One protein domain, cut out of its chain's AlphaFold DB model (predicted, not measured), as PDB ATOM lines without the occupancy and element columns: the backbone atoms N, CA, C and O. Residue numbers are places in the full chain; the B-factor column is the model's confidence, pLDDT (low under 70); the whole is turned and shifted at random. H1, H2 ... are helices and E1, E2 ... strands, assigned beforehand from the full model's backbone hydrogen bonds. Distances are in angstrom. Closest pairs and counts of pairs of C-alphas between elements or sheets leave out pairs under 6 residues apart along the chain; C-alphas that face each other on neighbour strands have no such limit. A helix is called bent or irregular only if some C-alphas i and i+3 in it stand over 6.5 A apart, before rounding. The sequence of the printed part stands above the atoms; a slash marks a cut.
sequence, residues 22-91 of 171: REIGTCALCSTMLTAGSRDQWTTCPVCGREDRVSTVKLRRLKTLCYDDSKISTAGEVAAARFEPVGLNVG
ATOM      1  N   ARG A  22      77.743  14.796  27.388       80.75
ATOM      2  CA  ARG A  22      77.653  13.336  27.385       80.75
ATOM      3  C   ARG A  22      77.521  12.821  28.805       80.75
ATOM      4  O   ARG A  22      78.046  13.417  29.746       80.75
ATOM      5  N   GLU A  23      76.847  11.691  28.959       84.44
ATOM      6  CA  GLU A  23      76.755  10.997  30.240       84.44
ATOM      7  C   GLU A  23      78.127  10.466  30.662       84.44
ATOM      8  O   GLU A  23      78.742   9.650  29.972       84.44
ATOM      9  N   ILE A  24      78.606  10.900  31.825       87.62
ATOM     10  CA  ILE A  24      79.928  10.520  32.344       87.62
ATOM     11  C   ILE A  24      79.851   9.475  33.458       87.62
ATOM     12  O   ILE A  24      80.800   8.712  33.637       87.62
ATOM     13  N   GLY A  25      78.725   9.381  34.164       87.56
ATOM     14  CA  GLY A  25      78.500   8.439  35.261       87.56
ATOM     15  C   GLY A  25      77.603   9.031  36.340       87.56
ATOM     16  O   GLY A  25      77.061  10.114  36.170       87.56
ATOM     17  N   THR A  26      77.436   8.329  37.455       89.38
ATOM     18  CA  THR A  26      76.505   8.727  38.518       89.38
ATOM     19  C   THR A  26      77.191   9.507  39.641       89.38
ATOM     20  O   THR A  26      78.348   9.255  39.995       89.38
ATOM     21  N   CYS A  27      76.460  10.442  40.247       89.38
ATOM     22  CA  CYS A  27      76.899  11.153  41.445       89.38
ATOM     23  C   CYS A  27      77.193  10.174  42.593       89.38
ATOM     24  O   CYS A  27      76.490   9.182  42.765       89.38
ATOM     25  N   ALA A  28      78.212  10.474  43.409       84.44
ATOM     26  CA  ALA A  28      78.599   9.629  44.546       84.44
ATOM     27  C   ALA A  28      77.521   9.526  45.636       84.44
ATOM     28  O   ALA A  28      77.472   8.532  46.351       84.44
ATOM     29  N   LEU A  29      76.722  10.585  45.804       89.62
ATOM     30  CA  LEU A  29      75.794  10.726  46.929       89.62
ATOM     31  C   LEU A  29      74.374  10.294  46.586       89.62
ATOM     32  O   LEU A  29      73.758   9.535  47.321       89.62
ATOM     33  N   CYS A  30      73.840  10.829  45.491       89.75
ATOM     34  CA  CYS A  30      72.431  10.699  45.127       89.75
ATOM     35  C   CYS A  30      72.223   9.864  43.858       89.75
ATOM     36  O   CYS A  30      71.110   9.793  43.346       89.75
ATOM     37  N   SER A  31      73.296   9.271  43.321       88.06
ATOM     38  CA  SER A  31      73.277   8.399  42.139       88.06
ATOM     39  C   SER A  31      72.694   9.027  40.868       88.06
ATOM     40  O   SER A  31      72.469   8.331  39.883       88.06
ATOM     41  N   THR A  32      72.483  10.344  40.850       89.25
ATOM     42  CA  THR A  32      71.978  11.065  39.678       89.25
ATOM     43  C   THR A  32      72.971  10.961  38.526       89.25
ATOM     44  O   THR A  32      74.174  11.113  38.744       89.25
ATOM     45  N   MET A  33      72.477  10.716  37.310       90.75
ATOM     46  CA  MET A  33      73.311  10.708  36.110       90.75
ATOM     47  C   MET A  33      73.915  12.097  35.892       90.75
ATOM     48  O   MET A  33      73.200  13.091  35.787       90.75
ATOM     49  N   LEU A  34      75.240  12.162  35.849       88.50
ATOM     50  CA  LEU A  34      75.993  13.377  35.590       88.50
ATOM     51  C   LEU A  34      76.349  13.438  34.112       88.50
ATOM     52  O   LEU A  34      76.773  12.448  33.505       88.50
ATOM     53  N   THR A  35      76.214  14.634  33.552       87.00
ATOM     54  CA  THR A  35      76.565  14.929  32.166       87.00
ATOM     55  C   THR A  35      77.611  16.028  32.121       87.00
ATOM     56  O   THR A  35      77.463  17.054  32.793       87.00
ATOM     57  N   ALA A  36      78.639  15.842  31.306       85.81
ATOM     58  CA  ALA A  36      79.702  16.817  31.130       85.81
ATOM     59  C   ALA A  36      80.116  16.883  29.660       85.81
ATOM     60  O   ALA A  36      80.054  15.883  28.940       85.81
ATOM     61  N   GLY A  37      80.504  18.069  29.208       81.62
ATOM     62  CA  GLY A  37      81.096  18.269  27.894       81.62
ATOM     63  C   GLY A  37      82.518  17.715  27.820       81.62
ATOM     64  O   GLY A  37      83.176  17.471  28.830       81.62
ATOM     65  N   SER A  38      83.038  17.557  26.604       74.94
ATOM     66  CA  SER A  38      84.392  17.025  26.368       74.94
ATOM     67  C   SER A  38      85.521  17.872  26.977       74.94
ATOM     68  O   SER A  38      86.619  17.361  27.176       74.94
ATOM     69  N   ARG A  39      85.267  19.158  27.259       73.94
ATOM     70  CA  ARG A  39      86.231  20.098  27.862       73.94
ATOM     71  C   ARG A  39      85.995  20.342  29.358       73.94
ATOM     72  O   ARG A  39      86.817  20.997  29.996       73.94
ATOM     73  N   ASP A  40      84.911  19.811  29.919       78.75
ATOM     74  CA  ASP A  40      84.563  20.018  31.321       78.75
ATOM     75  C   ASP A  40      85.491  19.180  32.210       78.75
ATOM     76  O   ASP A  40      85.550  17.952  32.112       78.75
ATOM     77  N   GLN A  41      86.233  19.841  33.096       81.00
ATOM     78  CA  GLN A  41      87.086  19.163  34.082       81.00
ATOM     79  C   GLN A  41      86.320  18.825  35.366       81.00
ATOM     80  O   GLN A  41      86.630  17.843  36.049       81.00
ATOM     81  N   TRP A  42      85.292  19.617  35.660       87.88
ATOM     82  CA  TRP A  42      84.453  19.527  36.845       87.88
ATOM     83  C   TRP A  42      82.990  19.421  36.435       87.88
ATOM     84  O   TRP A  42      82.577  19.958  35.409       87.88
ATOM     85  N   THR A  43      82.212  18.698  37.227       88.69
ATOM     86  CA  THR A  43      80.768  18.573  37.067       88.69
ATOM     87  C   THR A  43      80.111  18.802  38.418       88.69
ATOM     88  O   THR A  43      80.590  18.309  39.440       88.69
ATOM     89  N   THR A  44      79.014  19.548  38.424       90.62
ATOM     90  CA  THR A  44      78.217  19.785  39.626       90.62
ATOM     91  C   THR A  44      76.941  18.976  39.510       90.62
ATOM     92  O   THR A  44      76.227  19.054  38.509       90.62
ATOM     93  N   CYS A  45      76.648  18.179  40.532       90.00
ATOM     94  CA  CYS A  45      75.419  17.415  40.575       90.00
ATOM     95  C   CYS A  45      74.214  18.363  40.663       90.00
ATOM     96  O   CYS A  45      74.128  19.122  41.631       90.00
ATOM     97  N   PRO A  46      73.246  18.292  39.730       87.31
ATOM     98  CA  PRO A  46      72.089  19.185  39.742       87.31
ATOM     99  C   PRO A  46      71.136  18.923  40.918       87.31
ATOM    100  O   PRO A  46      70.310  19.770  41.232       87.31
ATOM    101  N   VAL A  47      71.238  17.760  41.572       89.94
ATOM    102  CA  VAL A  47      70.340  17.359  42.668       89.94
ATOM    103  C   VAL A  47      70.916  17.708  44.039       89.94
ATOM    104  O   VAL A  47      70.211  18.261  44.873       89.94
ATOM    105  N   CYS A  48      72.186  17.381  44.296       90.56
ATOM    106  CA  CYS A  48      72.798  17.594  45.615       90.56
ATOM    107  C   CYS A  48      73.843  18.716  45.652       90.56
ATOM    108  O   CYS A  48      74.447  18.934  46.699       90.56
ATOM    109  N   GLY A  49      74.114  19.382  44.525       88.50
ATOM    110  CA  GLY A  49      75.093  20.470  44.436       88.50
ATOM    111  C   GLY A  49      76.552  20.039  44.610       88.50
ATOM    112  O   GLY A  49      77.434  20.888  44.643       88.50
ATOM    113  N   ARG A  50      76.838  18.736  44.729       88.62
ATOM    114  CA  ARG A  50      78.210  18.244  44.885       88.62
ATOM    115  C   ARG A  50      79.004  18.454  43.604       88.62
ATOM    116  O   ARG A  50      78.599  17.976  42.546       88.62
ATOM    117  N   GLU A  51      80.168  19.065  43.746       90.75
ATOM    118  CA  GLU A  51      81.170  19.156  42.692       90.75
ATOM    119  C   GLU A  51      82.073  17.924  42.720       90.75
ATOM    120  O   GLU A  51      82.611  17.553  43.761       90.75
ATOM    121  N   ASP A  52      82.227  17.279  41.570       86.19
ATOM    122  CA  ASP A  52      83.130  16.154  41.368       86.19
ATOM    123  C   ASP A  52      83.980  16.412  40.114       86.19
ATOM    124  O   ASP A  52      83.524  17.004  39.131       86.19
ATOM    125  N   ARG A  53      85.222  15.915  40.096       86.56
ATOM    126  CA  ARG A  53      86.015  15.900  38.858       86.56
ATOM    127  C   ARG A  53      85.412  14.911  37.867       86.56
ATOM    128  O   ARG A  53      85.158  13.754  38.211       86.56
ATOM    129  N   VAL A  54      85.287  15.320  36.606       85.25
ATOM    130  CA  VAL A  54      84.756  14.472  35.524       85.25
ATOM    131  C   VAL A  54      85.558  13.175  35.391       85.25
ATOM    132  O   VAL A  54      84.977  12.098  35.262       85.25
ATOM    133  N   SER A  55      86.887  13.241  35.517       78.38
ATOM    134  CA  SER A  55      87.759  12.059  35.520       78.38
ATOM    135  C   SER A  55      87.432  11.087  36.657       78.38
ATOM    136  O   SER A  55      87.415   9.879  36.448       78.38
ATOM    137  N   THR A  56      87.108  11.596  37.845       81.81
ATOM    138  CA  THR A  56      86.780  10.777  39.021       81.81
ATOM    139  C   THR A  56      85.434  10.079  38.854       81.81
ATOM    140  O   THR A  56      85.301   8.905  39.195       81.81
ATOM    141  N   VAL A  57      84.438  10.760  38.280       85.31
ATOM    142  CA  VAL A  57      83.133  10.160  37.955       85.31
ATOM    143  C   VAL A  57      83.284   9.071  36.887       85.31
ATOM    144  O   VAL A  57      82.790   7.957  37.075       85.31
ATOM    145  N   LYS A  58      84.033   9.349  35.810       81.94
ATOM    146  CA  LYS A  58      84.331   8.378  34.744       81.94
ATOM    147  C   LYS A  58      85.054   7.141  35.282       81.94
ATOM    148  O   LYS A  58      84.666   6.019  34.971       81.94
ATOM    149  N   LEU A  59      86.063   7.328  36.134       78.62
ATOM    150  CA  LEU A  59      86.798   6.228  36.766       78.62
ATOM    151  C   LEU A  59      85.923   5.409  37.718       78.62
ATOM    152  O   LEU A  59      86.040   4.187  37.747       78.62
ATOM    153  N   ARG A  60      85.014   6.044  38.468       82.12
ATOM    154  CA  ARG A  60      84.038   5.324  39.299       82.12
ATOM    155  C   ARG A  60      83.092   4.480  38.452       82.12
ATOM    156  O   ARG A  60      82.901   3.311  38.765       82.12
ATOM    157  N   ARG A  61      82.570   5.033  37.352       80.38
ATOM    158  CA  ARG A  61      81.746   4.284  36.389       80.38
ATOM    159  C   ARG A  61      82.506   3.080  35.832       80.38
ATOM    160  O   ARG A  61      81.970   1.978  35.818       80.38
ATOM    161  N   LEU A  62      83.767   3.272  35.444       73.62
ATOM    162  CA  LEU A  62      84.633   2.192  34.970       73.62
ATOM    163  C   LEU A  62      84.884   1.129  36.033       73.62
ATOM    164  O   LEU A  62      84.794  -0.050  35.722       73.62
ATOM    165  N   LYS A  63      85.150   1.518  37.284       68.12
ATOM    166  CA  LYS A  63      85.315   0.569  38.391       68.12
ATOM    167  C   LYS A  63      84.083  -0.326  38.533       68.12
ATOM    168  O   LYS A  63      84.242  -1.535  38.653       68.12
ATOM    169  N   THR A  64      82.883   0.249  38.483       67.44
ATOM    170  CA  THR A  64      81.630  -0.516  38.560       67.44
ATOM    171  C   THR A  64      81.470  -1.463  37.372       67.44
ATOM    172  O   THR A  64      81.094  -2.611  37.563       67.44
ATOM    173  N   LEU A  65      81.800  -1.015  36.156       66.62
ATOM    174  CA  LEU A  65      81.721  -1.860  34.960       66.62
ATOM    175  C   LEU A  65      82.783  -2.970  34.957       66.62
ATOM    176  O   LEU A  65      82.510  -4.063  34.474       66.62
ATOM    177  N   CYS A  66      83.984  -2.701  35.475       65.12
ATOM    178  CA  CYS A  66      85.107  -3.639  35.497       65.12
ATOM    179  C   CYS A  66      85.008  -4.721  36.574       65.12
ATOM    180  O   CYS A  66      85.711  -5.719  36.462       65.12
ATOM    181  N   TYR A  67      84.147  -4.542  37.574       59.66
ATOM    182  CA  TYR A  67      83.938  -5.499  38.664       59.66
ATOM    183  C   TYR A  67      82.898  -6.587  38.331       59.66
ATOM    184  O   TYR A  67      82.410  -7.286  39.211       59.66
ATOM    185  N   ASP A  68      82.515  -6.722  37.060       52.81
ATOM    186  CA  ASP A  68      81.627  -7.793  36.620       52.81
ATOM    187  C   ASP A  68      82.441  -9.091  36.443       52.81
ATOM    188  O   ASP A  68      82.917  -9.403  35.348       52.81
ATOM    189  N   ASP A  69      82.637  -9.815  37.552       50.47
ATOM    190  CA  ASP A  69      83.394 -11.081  37.656       50.47
ATOM    191  C   ASP A  69      82.823 -12.210  36.770       50.47
ATOM    192  O   ASP A  69      83.447 -13.254  36.583       50.47
ATOM    193  N   SER A  70      81.635 -12.011  36.192       50.69
ATOM    194  CA  SER A  70      80.931 -12.989  35.358       50.69
ATOM    195  C   SER A  70      81.476 -13.109  33.925       50.69
ATOM    196  O   SER A  70      81.131 -14.052  33.210       50.69
ATOM    197  N   LYS A  71      82.333 -12.175  33.484       48.66
ATOM    198  CA  LYS A  71      82.903 -12.145  32.128       48.66
ATOM    199  C   LYS A  71      84.422 -12.023  32.182       48.66
ATOM    200  O   LYS A  71      84.971 -10.924  32.188       48.66
ATOM    201  N   ILE A  72      85.104 -13.169  32.168       44.16
ATOM    202  CA  ILE A  72      86.544 -13.257  31.891       44.16
ATOM    203  C   ILE A  72      86.731 -13.035  30.383       44.16
ATOM    204  O   ILE A  72      86.881 -13.978  29.613       44.16
ATOM    205  N   SER A  73      86.630 -11.786  29.937       44.81
ATOM    206  CA  SER A  73      87.043 -11.389  28.592       44.81
ATOM    207  C   SER A  73      88.474 -10.866  28.618       44.81
ATOM    208  O   SER A  73      89.008 -10.473  29.661       44.81
ATOM    209  N   THR A  74      89.136 -10.904  27.464       48.69
ATOM    210  CA  THR A  74      90.513 -10.420  27.358       48.69
ATOM    211  C   THR A  74      90.576  -8.924  27.681       48.69
ATOM    212  O   THR A  74      89.643  -8.169  27.395       48.69
ATOM    213  N   ALA A  75      91.680  -8.468  28.285       48.03
ATOM    214  CA  ALA A  75      91.839  -7.077  28.723       48.03
ATOM    215  C   ALA A  75      91.570  -6.054  27.600       48.03
ATOM    216  O   ALA A  75      91.069  -4.967  27.872       48.03
ATOM    217  N   GLY A  76      91.840  -6.425  26.344       45.50
ATOM    218  CA  GLY A  76      91.565  -5.620  25.154       45.50
ATOM    219  C   GLY A  76      90.081  -5.496  24.793       45.50
ATOM    220  O   GLY A  76      89.621  -4.407  24.466       45.50
ATOM    221  N   GLU A  77      89.309  -6.577  24.904       49.09
ATOM    222  CA  GLU A  77      87.858  -6.563  24.662       49.09
ATOM    223  C   GLU A  77      87.121  -5.819  25.773       49.09
ATOM    224  O   GLU A  77      86.208  -5.040  25.508       49.09
ATOM    225  N   VAL A  78      87.562  -6.006  27.022       53.38
ATOM    226  CA  VAL A  78      87.107  -5.206  28.163       53.38
ATOM    227  C   VAL A  78      87.411  -3.735  27.922       53.38
ATOM    228  O   VAL A  78      86.566  -2.880  28.186       53.38
ATOM    229  N   ALA A  79      88.607  -3.441  27.416       51.88
ATOM    230  CA  ALA A  79      89.030  -2.082  27.183       51.88
ATOM    231  C   ALA A  79      88.205  -1.391  26.093       51.88
ATOM    232  O   ALA A  79      87.647  -0.324  26.337       51.88
ATOM    233  N   ALA A  80      88.058  -2.014  24.926       53.84
ATOM    234  CA  ALA A  80      87.249  -1.466  23.844       53.84
ATOM    235  C   ALA A  80      85.777  -1.321  24.268       53.84
ATOM    236  O   ALA A  80      85.221  -0.227  24.222       53.84
ATOM    237  N   ALA A  81      85.172  -2.381  24.812       54.41
ATOM    238  CA  ALA A  81      83.757  -2.368  25.172       54.41
ATOM    239  C   ALA A  81      83.418  -1.424  26.343       54.41
ATOM    240  O   ALA A  81      82.284  -0.948  26.427       54.41
ATOM    241  N   ARG A  82      84.357  -1.156  27.269       56.34
ATOM    242  CA  ARG A  82      84.099  -0.333  28.469       56.34
ATOM    243  C   ARG A  82      84.680   1.084  28.410       56.34
ATOM    244  O   ARG A  82      84.090   1.966  29.029       56.34
ATOM    245  N   PHE A  83      85.790   1.343  27.707       53.03
ATOM    246  CA  PHE A  83      86.428   2.675  27.662       53.03
ATOM    247  C   PHE A  83      85.941   3.556  26.502       53.03
ATOM    248  O   PHE A  83      85.837   4.774  26.679       53.03
ATOM    249  N   GLU A  84      85.568   2.965  25.364       56.16
ATOM    250  CA  GLU A  84      84.985   3.674  24.218       56.16
ATOM    251  C   GLU A  84      83.698   4.455  24.573       56.16
ATOM    252  O   GLU A  84      83.652   5.660  24.305       56.16
ATOM    253  N   PRO A  85      82.709   3.889  25.304       55.78
ATOM    254  CA  PRO A  85      81.518   4.643  25.719       55.78
ATOM    255  C   PRO A  85      81.806   5.761  26.738       55.78
ATOM    256  O   PRO A  85      80.952   6.611  26.983       55.78
ATOM    257  N   VAL A  86      83.001   5.790  27.340       52.62
ATOM    258  CA  VAL A  86      83.427   6.811  28.320       52.62
ATOM    259  C   VAL A  86      84.374   7.849  27.678       52.62
ATOM    260  O   VAL A  86      84.765   8.841  28.314       52.62
ATOM    261  N   GLY A  87      84.695   7.673  26.389       51.09
ATOM    262  CA  GLY A  87      85.551   8.560  25.601       51.09
ATOM    263  C   GLY A  87      87.021   8.524  26.021       51.09
ATOM    264  O   GLY A  87      87.699   9.547  25.949       51.09
ATOM    265  N   LEU A  88      87.499   7.384  26.525       52.12
ATOM    266  CA  LEU A  88      88.896   7.181  26.907       52.12
ATOM    267  C   LEU A  88      89.609   6.375  25.814       52.12
ATOM    268  O   LEU A  88      89.356   5.186  25.656       52.12
ATOM    269  N   ASN A  89      90.513   7.023  25.075       46.53
ATOM    270  CA  ASN A  89      91.420   6.345  24.146       46.53
ATOM    271  C   ASN A  89      92.569   5.721  24.943       46.53
ATOM    272  O   ASN A  89      93.505   6.418  25.336       46.53
ATOM    273  N   VAL A  90      92.494   4.419  25.210       47.38
ATOM    274  CA  VAL A  90      93.624   3.668  25.762       47.38
ATOM    275  C   VAL A  90      94.475   3.148  24.604       47.38
ATOM    276  O   VAL A  90      94.048   2.291  23.837       47.38
ATOM    277  N   GLY A  91      95.674   3.709  24.431       37.44
ATOM    278  CA  GLY A  91      96.645   3.197  23.466       37.44
ATOM    279  C   GLY A  91      97.102   1.799  23.885       37.44
ATOM    280  O   GLY A  91      97.657   1.634  24.971       37.44
TER     281      GLY A  91
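AT A GLANCE: This is residues 22 to 91 of the 171 residues of an uncharacterized protein of Bifidobacterium catenulatum subsp. kashiwanohense (UniProt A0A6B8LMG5). Two small strand hairpins, E1 with E2 and E3 with E4, sit around the beginning of helix H1, which leads away from them; helix H2 then folds back toward H1 as the second leg of a loose helical hairpin. The turn at the far end, residues 67 to 75, sticks out. The printed part has 70 residues with four named strands followed by two named helices, in the order E1, E2, E3, E4, H1, H2; each sheet has two antiparallel strands, and the class is mixed, helices and strands. It is only just compact, close to loose, with a radius of gyration of the C-alphas of 12.9 A, and only just elongated, spanning 38 by 25 by 14 A.

IN THESE COORDINATES: E1 is residues 22 to 26, 12.1 A long, and begins at C-alpha 22 (77.653, 13.336, 27.385). E2 is residues 33 to 36, 10.1 A long. E3, residues 42 to 44, and E4, residues 51 to 53, are 6.8 A and 7.0 A long. H1 is residues 54 to 66, 18.1 A long, from C-alpha 54 (84.756, 14.472, 35.524). H2 is residues 75 to 86, 16.2 A long, ending at C-alpha 86 (83.427, 6.811, 28.320); it is neither bent nor irregular, but only just: C-alphas 82 and 85 are 6.2 A apart.

HOW THE PARTS SIT: E1 and E2 form an antiparallel hairpin at 139 degrees, with N 24 and O 34 at 2.9 A and N 34 and O 25 at 2.8 A, within hydrogen-bond range. The closest C-alphas of E1 and H1 are those of Gly 25 and Arg 61, 5.4 A apart. The closest of E2 and E3 are those of Ala 36 and Thr 43, 6.3 A apart. E3 and E4 form an antiparallel hairpin at 151 degrees, with N 43 and O 52 at 2.9 A, within hydrogen-bond range. The closest C-alphas of E3 and H1 are those of Trp 42 and Val 54, 5.2 A apart. H1 and H2 form a helical hairpin: they touch, the closest C-alphas being those of Lys 58 and Val 86, 6.7 A apart, at a steep tilt of 42 degrees, opposite ways. Among the pairs that are apart are E2 and H2, and E4 and H2. In H1 every O i to N i+4 pair is within hydrogen-bond range; in H2, 6 of 8 are.

THE WHOLE: The two C-alphas farthest apart are those of Gly 49 and Thr 74, at 38.5 A. The printed part has no cut and no long link; E2 to E3 and E4 to H1 are tight. Residues 67 to 75 stand free. The mean pLDDT of the printed part is 71.8; residues 63 to 91 of this predicted model are under 70, and H2 has a mean of 53.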